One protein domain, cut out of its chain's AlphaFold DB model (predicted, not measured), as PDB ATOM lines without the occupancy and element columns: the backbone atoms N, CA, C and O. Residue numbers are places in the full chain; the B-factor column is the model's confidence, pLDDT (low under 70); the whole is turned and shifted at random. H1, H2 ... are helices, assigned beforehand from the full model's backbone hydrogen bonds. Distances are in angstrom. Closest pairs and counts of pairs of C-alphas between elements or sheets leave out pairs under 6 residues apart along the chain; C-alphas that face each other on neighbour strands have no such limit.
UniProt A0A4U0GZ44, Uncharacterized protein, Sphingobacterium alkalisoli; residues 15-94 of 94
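What this domain is: This is residues 15 to 94 of the 94 residues of an uncharacterized protein of Sphingobacterium alkalisoli (UniProt A0A4U0GZ44). Three long helices make an open zigzag: H2 and H3 form a V joined at one end, and H4 starts near the V's open end and runs back along its length toward the joined end, apart from both H2 and H3. Short H1 makes a corner with the start of H2. The printed part has 80 residues with four named helices, H1 to H4 in order, and no named strand: all helix. It is loose, with a radius of gyration of the C-alphas of 15.1 A and spans of 39 by 29 by 19 A.

How they stand to each other: H1, residues 15 to 21, and H2, residues 23 to 45, are close but not clearly touching; their closest C-alphas, of Leu 19 and Ser 26, are 6.3 A apart. H2 touches H3, residues 47 to 68, as a hairpin, with residues 37 to 44 alone; the closest C-alphas, of Val 42 and Gly 50, are 3.9 A apart, at a steep tilt of 43 degrees, opposite ways. H4, residues 76 to 93, is apart from H1, H2 and H3. In H1 to H4 every O i to N i+4 pair is within hydrogen-bond range.

Where its parts are: H1 begins at C-alpha 15 (9.323, -32.115, 9.115). H2 is 32.9 A long, H3 31.6 A. H4, 26.0 A, ends at C-alpha 93 (36.655, -20.519, -8.984).

The domain as a whole: The printed part has no cut and no long link. Residues 15 to 23, 69 to 75 and 94 have pLDDT under 70.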
ATOM      1  N   LEU A  15       7.934 -31.656   9.020       61.06
ATOM      2  CA  LEU A  15       9.323 -32.115   9.115       61.06
ATOM      3  C   LEU A  15       9.934 -31.874  10.502       61.06
ATOM      4  O   LEU A  15      10.562 -32.775  11.057       61.06
ATOM      5  N   LEU A  16       9.712 -30.698  11.100       62.75
ATOM      6  CA  LEU A  16      10.181 -30.396  12.455       62.75
ATOM      7  C   LEU A  16       9.422 -31.200  13.509       62.75
ATOM      8  O   LEU A  16      10.007 -31.555  14.528       62.75
ATOM      9  N   GLN A  17       8.140 -31.501  13.283       64.50
ATOM     10  CA  GLN A  17       7.371 -32.361  14.186       64.50
ATOM     11  C   GLN A  17       7.884 -33.809  14.146       64.50
ATOM     12  O   GLN A  17       8.050 -34.428  15.198       64.50
ATOM     13  N   ARG A  18       8.219 -34.321  12.954       61.50
ATOM     14  CA  ARG A  18       8.823 -35.652  12.770       61.50
ATOM     15  C   ARG A  18      10.226 -35.739  13.378       61.50
ATOM     16  O   ARG A  18      10.510 -36.703  14.082       61.50
ATOM     17  N   LEU A  19      11.073 -34.723  13.187       59.53
ATOM     18  CA  LEU A  19      12.400 -34.665  13.822       59.53
ATOM     19  C   LEU A  19      12.316 -34.502  15.348       59.53
ATOM     20  O   LEU A  19      13.101 -35.106  16.076       59.53
ATOM     21  N   ALA A  20      11.353 -33.722  15.848       63.34
ATOM     22  CA  ALA A  20      11.152 -33.537  17.285       63.34
ATOM     23  C   ALA A  20      10.647 -34.810  17.984       63.34
ATOM     24  O   ALA A  20      10.977 -35.022  19.152       63.34
ATOM     25  N   LYS A  21       9.887 -35.661  17.278       67.81
ATOM     26  CA  LYS A  21       9.446 -36.975  17.775       67.81
ATOM     27  C   LYS A  21      10.631 -37.932  17.978       67.81
ATOM     28  O   LYS A  21      10.653 -38.673  18.950       67.81
ATOM     29  N   GLU A  22      11.652 -37.831  17.129       68.69
ATOM     30  CA  GLU A  22      12.860 -38.671  17.113       68.69
ATOM     31  C   GLU A  22      14.112 -37.870  17.530       68.69
ATOM     32  O   GLU A  22      15.113 -37.773  16.807       68.69
ATOM     33  N   SER A  23      14.062 -37.238  18.707       65.62
ATOM     34  CA  SER A  23      15.136 -36.342  19.177       65.62
ATOM     35  C   SER A  23      16.507 -37.025  19.331       65.62
ATOM     36  O   SER A  23      17.537 -36.377  19.149       65.62
ATOM     37  N   VAL A  24      16.533 -38.332  19.620       72.06
ATOM     38  CA  VAL A  24      17.771 -39.123  19.752       72.06
ATOM     39  C   VAL A  24      18.431 -39.321  18.388       72.06
ATOM     40  O   VAL A  24      19.624 -39.060  18.234       72.06
ATOM     41  N   ARG A  25      17.643 -39.700  17.375       74.06
ATOM     42  CA  ARG A  25      18.127 -39.910  16.006       74.06
ATOM     43  C   ARG A  25      18.644 -38.612  15.393       74.06
ATOM     44  O   ARG A  25      19.709 -38.598  14.786       74.06
ATOM     45  N   SER A  26      17.933 -37.511  15.627       75.31
ATOM     46  CA  SER A  26      18.342 -36.186  15.150       75.31
ATOM     47  C   SER A  26      19.684 -35.745  15.747       75.31
ATOM     48  O   SER A  26      20.530 -35.232  15.023       75.31
ATOM     49  N   LYS A  27      19.930 -36.001  17.041       77.19
ATOM     50  CA  LYS A  27      21.223 -35.694  17.681       77.19
ATOM     51  C   LYS A  27      22.378 -36.509  17.101       77.19
ATOM     52  O   LYS A  27      23.443 -35.947  16.863       77.19
ATOM     53  N   TYR A  28      22.166 -37.803  16.870       84.81
ATOM     54  CA  TYR A  28      23.186 -38.666  16.272       84.81
ATOM     55  C   TYR A  28      23.557 -38.214  14.860       84.81
ATOM     56  O   TYR A  28      24.741 -38.100  14.552       84.81
ATOM     57  N   ILE A  29      22.556 -37.888  14.036       84.00
ATOM     58  CA  ILE A  29      22.770 -37.383  12.674       84.00
ATOM     59  C   ILE A  29      23.573 -36.077  12.706       84.00
ATOM     60  O   ILE A  29      24.570 -35.966  11.997       84.00
ATOM     61  N   SER A  30      23.195 -35.115  13.556       81.56
ATOM     62  CA  SER A  30      23.919 -33.841  13.661       81.56
ATOM     63  C   SER A  30      25.358 -34.018  14.149       81.56
ATOM     64  O   SER A  30      26.261 -33.380  13.617       81.56
ATOM     65  N   SER A  31      25.585 -34.894  15.133       84.00
ATOM     66  CA  SER A  31      26.928 -35.182  15.652       84.00
ATOM     67  C   SER A  31      27.818 -35.814  14.580       84.00
ATOM     68  O   SER A  31      28.932 -35.353  14.342       84.00
ATOM     69  N   PHE A  32      27.300 -36.817  13.866       89.56
ATOM     70  CA  PHE A  32      28.023 -37.469  12.777       89.56
ATOM     71  C   PHE A  32      28.386 -36.482  11.659       89.56
ATOM     72  O   PHE A  32      29.527 -36.449  11.201       89.56
ATOM     73  N   LEU A  33      27.436 -35.631  11.265       85.88
ATOM     74  CA  LEU A  33      27.653 -34.626  10.227       85.88
ATOM     75  C   LEU A  33      28.700 -33.582  10.646       85.88
ATOM     76  O   LEU A  33      29.508 -33.156   9.824       85.88
ATOM     77  N   MET A  34      28.729 -33.211  11.928       85.62
ATOM     78  CA  MET A  34      29.725 -32.293  12.481       85.62
ATOM     79  C   MET A  34      31.136 -32.893  12.456       85.62
ATOM     80  O   MET A  34      32.079 -32.213  12.054       85.62
ATOM     81  N   VAL A  35      31.282 -34.169  12.829       88.06
ATOM     82  CA  VAL A  35      32.573 -34.876  12.763       88.06
ATOM     83  C   VAL A  35      33.064 -34.973  11.317       88.06
ATOM     84  O   VAL A  35      34.232 -34.697  11.055       88.06
ATOM     85  N   MET A  36      32.170 -35.289  10.377       88.62
ATOM     86  CA  MET A  36      32.477 -35.317   8.942       88.62
ATOM     87  C   MET A  36      32.905 -33.948   8.398       88.62
ATOM     88  O   MET A  36      33.859 -33.856   7.630       88.62
ATOM     89  N   ALA A  37      32.229 -32.867   8.792       84.69
ATOM     90  CA  ALA A  37      32.593 -31.520   8.351       84.69
ATOM     91  C   ALA A  37      33.961 -31.082   8.908       84.69
ATOM     92  O   ALA A  37      34.761 -30.464   8.199       84.69
ATOM     93  N   ALA A  38      34.254 -31.433  10.164       84.25
ATOM     94  CA  ALA A  38      35.534 -31.135  10.795       84.25
ATOM     95  C   ALA A  38      36.692 -31.907  10.143       84.25
ATOM     96  O   ALA A  38      37.722 -31.310   9.831       84.25
ATOM     97  N   SER A  39      36.518 -33.207   9.878       87.00
ATOM     98  CA  SER A  39      37.543 -34.011   9.202       87.00
ATOM     99  C   SER A  39      37.806 -33.522   7.775       87.00
ATOM    100  O   SER A  39      38.964 -33.431   7.370       87.00
ATOM    101  N   LEU A  40      36.764 -33.119   7.041       86.12
ATOM    102  CA  LEU A  40      36.908 -32.576   5.690       86.12
ATOM    103  C   LEU A  40      37.622 -31.211   5.679       86.12
ATOM    104  O   LEU A  40      38.449 -30.954   4.805       86.12
ATOM    105  N   SER A  41      37.360 -30.365   6.681       84.62
ATOM    106  CA  SER A  41      38.056 -29.079   6.858       84.62
ATOM    107  C   SER A  41      39.549 -29.277   7.127       84.62
ATOM    108  O   SER A  41      40.383 -28.580   6.554       84.62
ATOM    109  N   VAL A  42      39.896 -30.269   7.953       87.50
ATOM    110  CA  VAL A  42      41.291 -30.658   8.213       87.50
ATOM    111  C   VAL A  42      41.962 -31.225   6.965       87.50
ATOM    112  O   VAL A  42      43.113 -30.888   6.694       87.50
ATOM    113  N   TYR A  43      41.250 -32.038   6.182       86.19
ATOM    114  CA  TYR A  43      41.794 -32.627   4.960       86.19
ATOM    115  C   TYR A  43      42.102 -31.575   3.884       86.19
ATOM    116  O   TYR A  43      43.143 -31.658   3.240       86.19
ATOM    117  N   GLN A  44      41.233 -30.573   3.705       82.75
ATOM    118  CA  GLN A  44      41.443 -29.532   2.692       82.75
ATOM    119  C   GLN A  44      42.405 -28.419   3.119       82.75
ATOM    120  O   GLN A  44      43.198 -27.973   2.295       82.75
ATOM    121  N   LEU A  45      42.327 -27.933   4.364       80.62
ATOM    122  CA  LEU A  45      43.113 -26.769   4.792       80.62
ATOM    123  C   LEU A  45      44.409 -27.140   5.531       80.62
ATOM    124  O   LEU A  45      45.312 -26.304   5.592       80.62
ATOM    125  N   GLY A  46      44.521 -28.357   6.073       86.00
ATOM    126  CA  GLY A  46      45.613 -28.797   6.950       86.00
ATOM    127  C   GLY A  46      45.212 -28.857   8.432       86.00
ATOM    128  O   GLY A  46      44.132 -28.421   8.825       86.00
ATOM    129  N   LEU A  47      46.087 -29.404   9.287       79.44
ATOM    130  CA  LEU A  47      45.769 -29.693  10.698       79.44
ATOM    131  C   LEU A  47      45.441 -28.445  11.539       79.44
ATOM    132  O   LEU A  47      44.464 -28.455  12.283       79.44
ATOM    133  N   GLY A  48      46.230 -27.372  11.425       81.12
ATOM    134  CA  GLY A  48      46.039 -26.159  12.236       81.12
ATOM    135  C   GLY A  48      44.897 -25.269  11.739       81.12
ATOM    136  O   GLY A  48      43.974 -24.937  12.482       81.12
ATOM    137  N   SER A  49      44.936 -24.915  10.458       82.94
ATOM    138  CA  SER A  49      43.925 -24.098   9.773       82.94
ATOM    139  C   SER A  49      42.568 -24.799   9.682       82.94
ATOM    140  O   SER A  49      41.540 -24.146   9.842       82.94
ATOM    141  N   GLY A  50      42.539 -26.118   9.476       83.62
ATOM    142  CA  GLY A  50      41.302 -26.886   9.364       83.62
ATOM    143  C   GLY A  50      40.544 -27.024  10.683       83.62
ATOM    144  O   GLY A  50      39.316 -26.919  10.690       83.62
ATOM    145  N   LEU A  51      41.248 -27.172  11.813       86.19
ATOM    146  CA  LEU A  51      40.607 -27.159  13.133       86.19
ATOM    147  C   LEU A  51      40.003 -25.781  13.436       86.19
ATOM    148  O   LEU A  51      38.874 -25.688  13.916       86.19
ATOM    149  N   PHE A  52      40.728 -24.707  13.107       85.69
ATOM    150  CA  PHE A  52      40.214 -23.345  13.248       85.69
ATOM    151  C   PHE A  52      38.993 -23.103  12.348       85.69
ATOM    152  O   PHE A  52      37.977 -22.587  12.815       85.69
ATOM    153  N   ALA A  53      39.042 -23.552  11.091       87.25
ATOM    154  CA  ALA A  53      37.918 -23.471  10.164       87.25
ATOM    155  C   ALA A  53      36.673 -24.192  10.709       87.25
ATOM    156  O   ALA A  53      35.577 -23.636  10.647       87.25
ATOM    157  N   ALA A  54      36.826 -25.367  11.329       85.12
ATOM    158  CA  ALA A  54      35.709 -26.082  11.950       85.12
ATOM    159  C   ALA A  54      35.029 -25.265  13.072       85.12
ATOM    160  O   ALA A  54      33.799 -25.245  13.166       85.12
ATOM    161  N   VAL A  55      35.804 -24.542  13.891       86.81
ATOM    162  CA  VAL A  55      35.266 -23.648  14.936       86.81
ATOM    163  C   VAL A  55      34.531 -22.453  14.323       86.81
ATOM    164  O   VAL A  55      33.437 -22.103  14.773       86.81
ATOM    165  N   VAL A  56      35.088 -21.848  13.271       89.44
ATOM    166  CA  VAL A  56      34.449 -20.734  12.553       89.44
ATOM    167  C   VAL A  56      33.131 -21.178  11.909       89.44
ATOM    168  O   VAL A  56      32.128 -20.471  12.012       89.44
ATOM    169  N   VAL A  57      33.092 -22.371  11.312       86.88
ATOM    170  CA  VAL A  57      31.865 -22.954  10.744       86.88
ATOM    171  C   VAL A  57      30.810 -23.177  11.830       86.88
ATOM    172  O   VAL A  57      29.647 -22.818  11.631       86.88
ATOM    173  N   LEU A  58      31.196 -23.687  13.006       86.00
ATOM    174  CA  LEU A  58      30.287 -23.831  14.151       86.00
ATOM    175  C   LEU A  58      29.704 -22.485  14.610       86.00
ATOM    176  O   LEU A  58      28.496 -22.377  14.834       86.00
ATOM    177  N   MET A  59      30.540 -21.451  14.706       90.62
ATOM    178  CA  MET A  59      30.124 -20.083  15.045       90.62
ATOM    179  C   MET A  59      29.161 -19.496  14.002       90.62
ATOM    180  O   MET A  59      28.135 -18.902  14.353       90.62
ATOM    181  N   CYS A  60      29.447 -19.706  12.716       86.88
ATOM    182  CA  CYS A  60      28.582 -19.292  11.615       86.88
ATOM    183  C   CYS A  60      27.215 -19.989  11.691       86.88
ATOM    184  O   CYS A  60      26.173 -19.334  11.612       86.88
ATOM    185  N   MET A  61      27.206 -21.301  11.940       83.50
ATOM    186  CA  MET A  61      25.977 -22.080  12.073       83.50
ATOM    187  C   MET A  61      25.137 -21.622  13.273       83.50
ATOM    188  O   MET A  61      23.922 -21.470  13.145       83.50
ATOM    189  N   GLY A  62      25.767 -21.326  14.414       83.31
ATOM    190  CA  GLY A  62      25.087 -20.734  15.571       83.31
ATOM    191  C   GLY A  62      24.442 -19.383  15.245       83.31
ATOM    192  O   GLY A  62      23.278 -19.152  15.576       83.31
ATOM    193  N   SER A  63      25.166 -18.530  14.519       84.62
ATOM    194  CA  SER A  63      24.670 -17.221  14.072       84.62
ATOM    195  C   SER A  63      23.475 -17.355  13.121       84.62
ATOM    196  O   SER A  63      22.471 -16.662  13.286       84.62
ATOM    197  N   LEU A  64      23.534 -18.301  12.179       81.94
ATOM    198  CA  LEU A  64      22.432 -18.632  11.268       81.94
ATOM    199  C   LEU A  64      21.186 -19.113  12.015       81.94
ATOM    200  O   LEU A  64      20.080 -18.694  11.687       81.94
ATOM    201  N   ILE A  65      21.341 -19.962  13.034       80.44
ATOM    202  CA  ILE A  65      20.209 -20.452  13.833       80.44
ATOM    203  C   ILE A  65      19.525 -19.291  14.565       80.44
ATOM    204  O   ILE A  65      18.296 -19.199  14.544       80.44
ATOM    205  N   VAL A  66      20.303 -18.395  15.182       81.38
ATOM    206  CA  VAL A  66      19.772 -17.207  15.869       81.38
ATOM    207  C   VAL A  66      19.095 -16.256  14.885       81.38
ATOM    208  O   VAL A  66      18.047 -15.709  15.215       81.38
ATOM    209  N   LEU A  67      19.636 -16.102  13.673       79.00
ATOM    210  CA  LEU A  67      19.033 -15.290  12.619       79.00
ATOM    211  C   LEU A  67      17.724 -15.911  12.105       79.00
ATOM    212  O   LEU A  67      16.721 -15.221  11.959       79.00
ATOM    213  N   PHE A  68      17.682 -17.221  11.873       72.94
ATOM    214  CA  PHE A  68      16.476 -17.890  11.379       72.94
ATOM    215  C   PHE A  68      15.380 -18.046  12.439       72.94
ATOM    216  O   PHE A  68      14.214 -18.204  12.079       72.94
ATOM    217  N   PHE A  69      15.712 -17.984  13.733       66.81
ATOM    218  CA  PHE A  69      14.732 -18.122  14.812       66.81
ATOM    219  C   PHE A  69      13.602 -17.066  14.772       66.81
ATOM    220  O   PHE A  69      12.438 -17.465  14.853       66.81
ATOM    221  N   PRO A  70      13.870 -15.753  14.612       68.88
ATOM    222  CA  PRO A  70      12.827 -14.741  14.428       68.88
ATOM    223  C   PRO A  70      12.318 -14.649  12.979       68.88
ATOM    224  O   PRO A  70      11.146 -14.332  12.761       68.88
ATOM    225  N   PHE A  71      13.156 -14.931  11.974       62.72
ATOM    226  CA  PHE A  71      12.799 -14.749  10.566       62.72
ATOM    227  C   PHE A  71      12.187 -16.019   9.959       62.72
ATOM    228  O   PHE A  71      12.825 -16.774   9.227       62.72
ATOM    229  N   ARG A  72      10.874 -16.196  10.163       59.22
ATOM    230  CA  ARG A  72      10.027 -17.235   9.527       59.22
ATOM    231  C   ARG A  72       9.948 -17.127   7.981       59.22
ATOM    232  O   ARG A  72       9.215 -17.878   7.343       59.22
ATOM    233  N   TYR A  73      10.682 -16.189   7.376       58.69
ATOM    234  CA  TYR A  73      10.710 -15.908   5.935       58.69
ATOM    235  C   TYR A  73      11.553 -16.910   5.134       58.69
ATOM    236  O   TYR A  73      11.344 -17.086   3.933       58.69
ATOM    237  N   VAL A  74      12.493 -17.594   5.788       61.62
ATOM    238  CA  VAL A  74      13.471 -18.440   5.097       61.62
ATOM    239  C   VAL A  74      12.887 -19.831   4.902       61.62
ATOM    240  O   VAL A  74      13.043 -20.743   5.712       61.62
ATOM    241  N   ARG A  75      12.125 -19.971   3.815       66.81
ATOM    242  CA  ARG A  75      11.596 -21.264   3.380       66.81
ATOM    243  C   ARG A  75      12.752 -22.158   2.887       66.81
ATOM    244  O   ARG A  75      13.700 -21.627   2.309       66.81
ATOM    245  N   PRO A  76      12.655 -23.498   3.018       70.19
ATOM    246  CA  PRO A  76      13.636 -24.453   2.483       70.19
ATOM    247  C   PRO A  76      14.182 -24.147   1.072       70.19
ATOM    248  O   PRO A  76      15.389 -24.287   0.885       70.19
ATOM    249  N   PRO A  77      13.376 -23.677   0.091       75.69
ATOM    250  CA  PRO A  77      13.885 -23.288  -1.227       75.69
ATOM    251  C   PRO A  77      14.963 -22.197  -1.203       75.69
ATOM    252  O   PRO A  77      15.870 -22.253  -2.023       75.69
ATOM    253  N   TRP A  78      14.914 -21.240  -0.272       78.50
ATOM    254  CA  TRP A  78      15.942 -20.196  -0.176       78.50
ATOM    255  C   TRP A  78      17.276 -20.764   0.299       78.50
ATOM    256  O   TRP A  78      18.309 -20.443  -0.271       78.50
ATOM    257  N   VAL A  79      17.253 -21.663   1.287       79.62
ATOM    258  CA  VAL A  79      18.467 -22.333   1.783       79.62
ATOM    259  C   VAL A  79      19.102 -23.184   0.683       79.62
ATOM    260  O   VAL A  79      20.315 -23.138   0.489       79.62
ATOM    261  N   ILE A  80      18.275 -23.918  -0.070       82.56
ATOM    262  CA  ILE A  80      18.728 -24.715  -1.216       82.56
ATOM    263  C   ILE A  80      19.312 -23.805  -2.300       82.56
ATOM    264  O   ILE A  80      20.382 -24.105  -2.817       82.56
ATOM    265  N   GLY A  81      18.656 -22.680  -2.604       86.38
ATOM    266  CA  GLY A  81      19.134 -21.701  -3.580       86.38
ATOM    267  C   GLY A  81      20.507 -21.135  -3.220       86.38
ATOM    268  O   GLY A  81      21.413 -21.175  -4.048       86.38
ATOM    269  N   THR A  82      20.698 -20.685  -1.977       84.81
ATOM    270  CA  THR A  82      21.999 -20.170  -1.518       84.81
ATOM    271  C   THR A  82      23.085 -21.241  -1.597       84.81
ATOM    272  O   THR A  82      24.193 -20.954  -2.042       84.81
ATOM    273  N   TYR A  83      22.770 -22.485  -1.221       85.38
ATOM    274  CA  TYR A  83      23.717 -23.595  -1.320       85.38
ATOM    275  C   TYR A  83      24.123 -23.880  -2.774       85.38
ATOM    276  O   TYR A  83      25.306 -24.044  -3.059       85.38
ATOM    277  N   LEU A  84      23.159 -23.868  -3.701       89.69
ATOM    278  CA  LEU A  84      23.395 -24.069  -5.135       89.69
ATOM    279  C   LEU A  84      24.286 -22.968  -5.723       89.69
ATOM    280  O   LEU A  84      25.216 -23.268  -6.464       89.69
ATOM    281  N   VAL A  85      24.037 -21.706  -5.356       90.44
ATOM    282  CA  VAL A  85      24.856 -20.563  -5.791       90.44
ATOM    283  C   VAL A  85      26.281 -20.669  -5.249       90.44
ATOM    284  O   VAL A  85      27.225 -20.483  -6.011       90.44
ATOM    285  N   CYS A  86      26.455 -21.010  -3.968       86.75
ATOM    286  CA  CYS A  86      27.785 -21.236  -3.401       86.75
ATOM    287  C   CYS A  86      28.516 -22.388  -4.104       86.75
ATOM    288  O   CYS A  86      29.696 -22.256  -4.409       86.75
ATOM    289  N   PHE A  87      27.820 -23.489  -4.402       87.75
ATOM    290  CA  PHE A  87      28.400 -24.629  -5.113       87.75
ATOM    291  C   PHE A  87      28.827 -24.263  -6.543       87.75
ATOM    292  O   PHE A  87      29.929 -24.605  -6.963       87.75
ATOM    293  N   LEU A  88      27.987 -23.523  -7.274       91.44
ATOM    294  CA  LEU A  88      28.309 -22.994  -8.603       91.44
ATOM    295  C   LEU A  88      29.519 -22.053  -8.566       91.44
ATOM    296  O   LEU A  88      30.381 -22.139  -9.434       91.44
ATOM    297  N   MET A  89      29.592 -21.179  -7.559       91.06
ATOM    298  CA  MET A  89      30.739 -20.290  -7.360       91.06
ATOM    299  C   MET A  89      32.021 -21.072  -7.085       91.06
ATOM    300  O   MET A  89      33.037 -20.793  -7.712       91.06
ATOM    301  N   GLU A  90      31.984 -22.061  -6.188       86.88
ATOM    302  CA  GLU A  90      33.158 -22.887  -5.888       86.88
ATOM    303  C   GLU A  90      33.619 -23.690  -7.111       86.88
ATOM    304  O   GLU A  90      34.817 -23.751  -7.370       86.88
ATOM    305  N   TYR A  91      32.685 -24.232  -7.901       89.75
ATOM    306  CA  TYR A  91      32.996 -24.926  -9.156       89.75
ATOM    307  C   TYR A  91      33.587 -24.003 -10.231       89.75
ATOM    308  O   TYR A  91      34.351 -24.460 -11.069       89.75
ATOM    309  N   LEU A  92      33.223 -22.718 -10.243       90.81
ATOM    310  CA  LEU A  92      33.753 -21.760 -11.213       90.81
ATOM    311  C   LEU A  92      35.136 -21.220 -10.814       90.81
ATOM    312  O   LEU A  92      35.937 -20.894 -11.687       90.81
ATOM    313  N   ILE A  93      35.396 -21.073  -9.510       88.38
ATOM    314  CA  ILE A  93      36.655 -20.519  -8.984       88.38
ATOM    315  C   ILE A  93      37.805 -21.538  -9.005       88.38
ATOM    316  O   ILE A  93      38.969 -21.134  -8.991       88.38
ATOM    317  N   ARG A  94      37.478 -22.832  -8.969       62.03
ATOM    318  CA  ARG A  94      38.420 -23.943  -8.833       62.03
ATOM    319  C   ARG A  94      38.560 -24.721 -10.129       62.03
ATOM    320  O   ARG A  94      39.714 -25.097 -10.427       62.03
TER     321      ARG A  94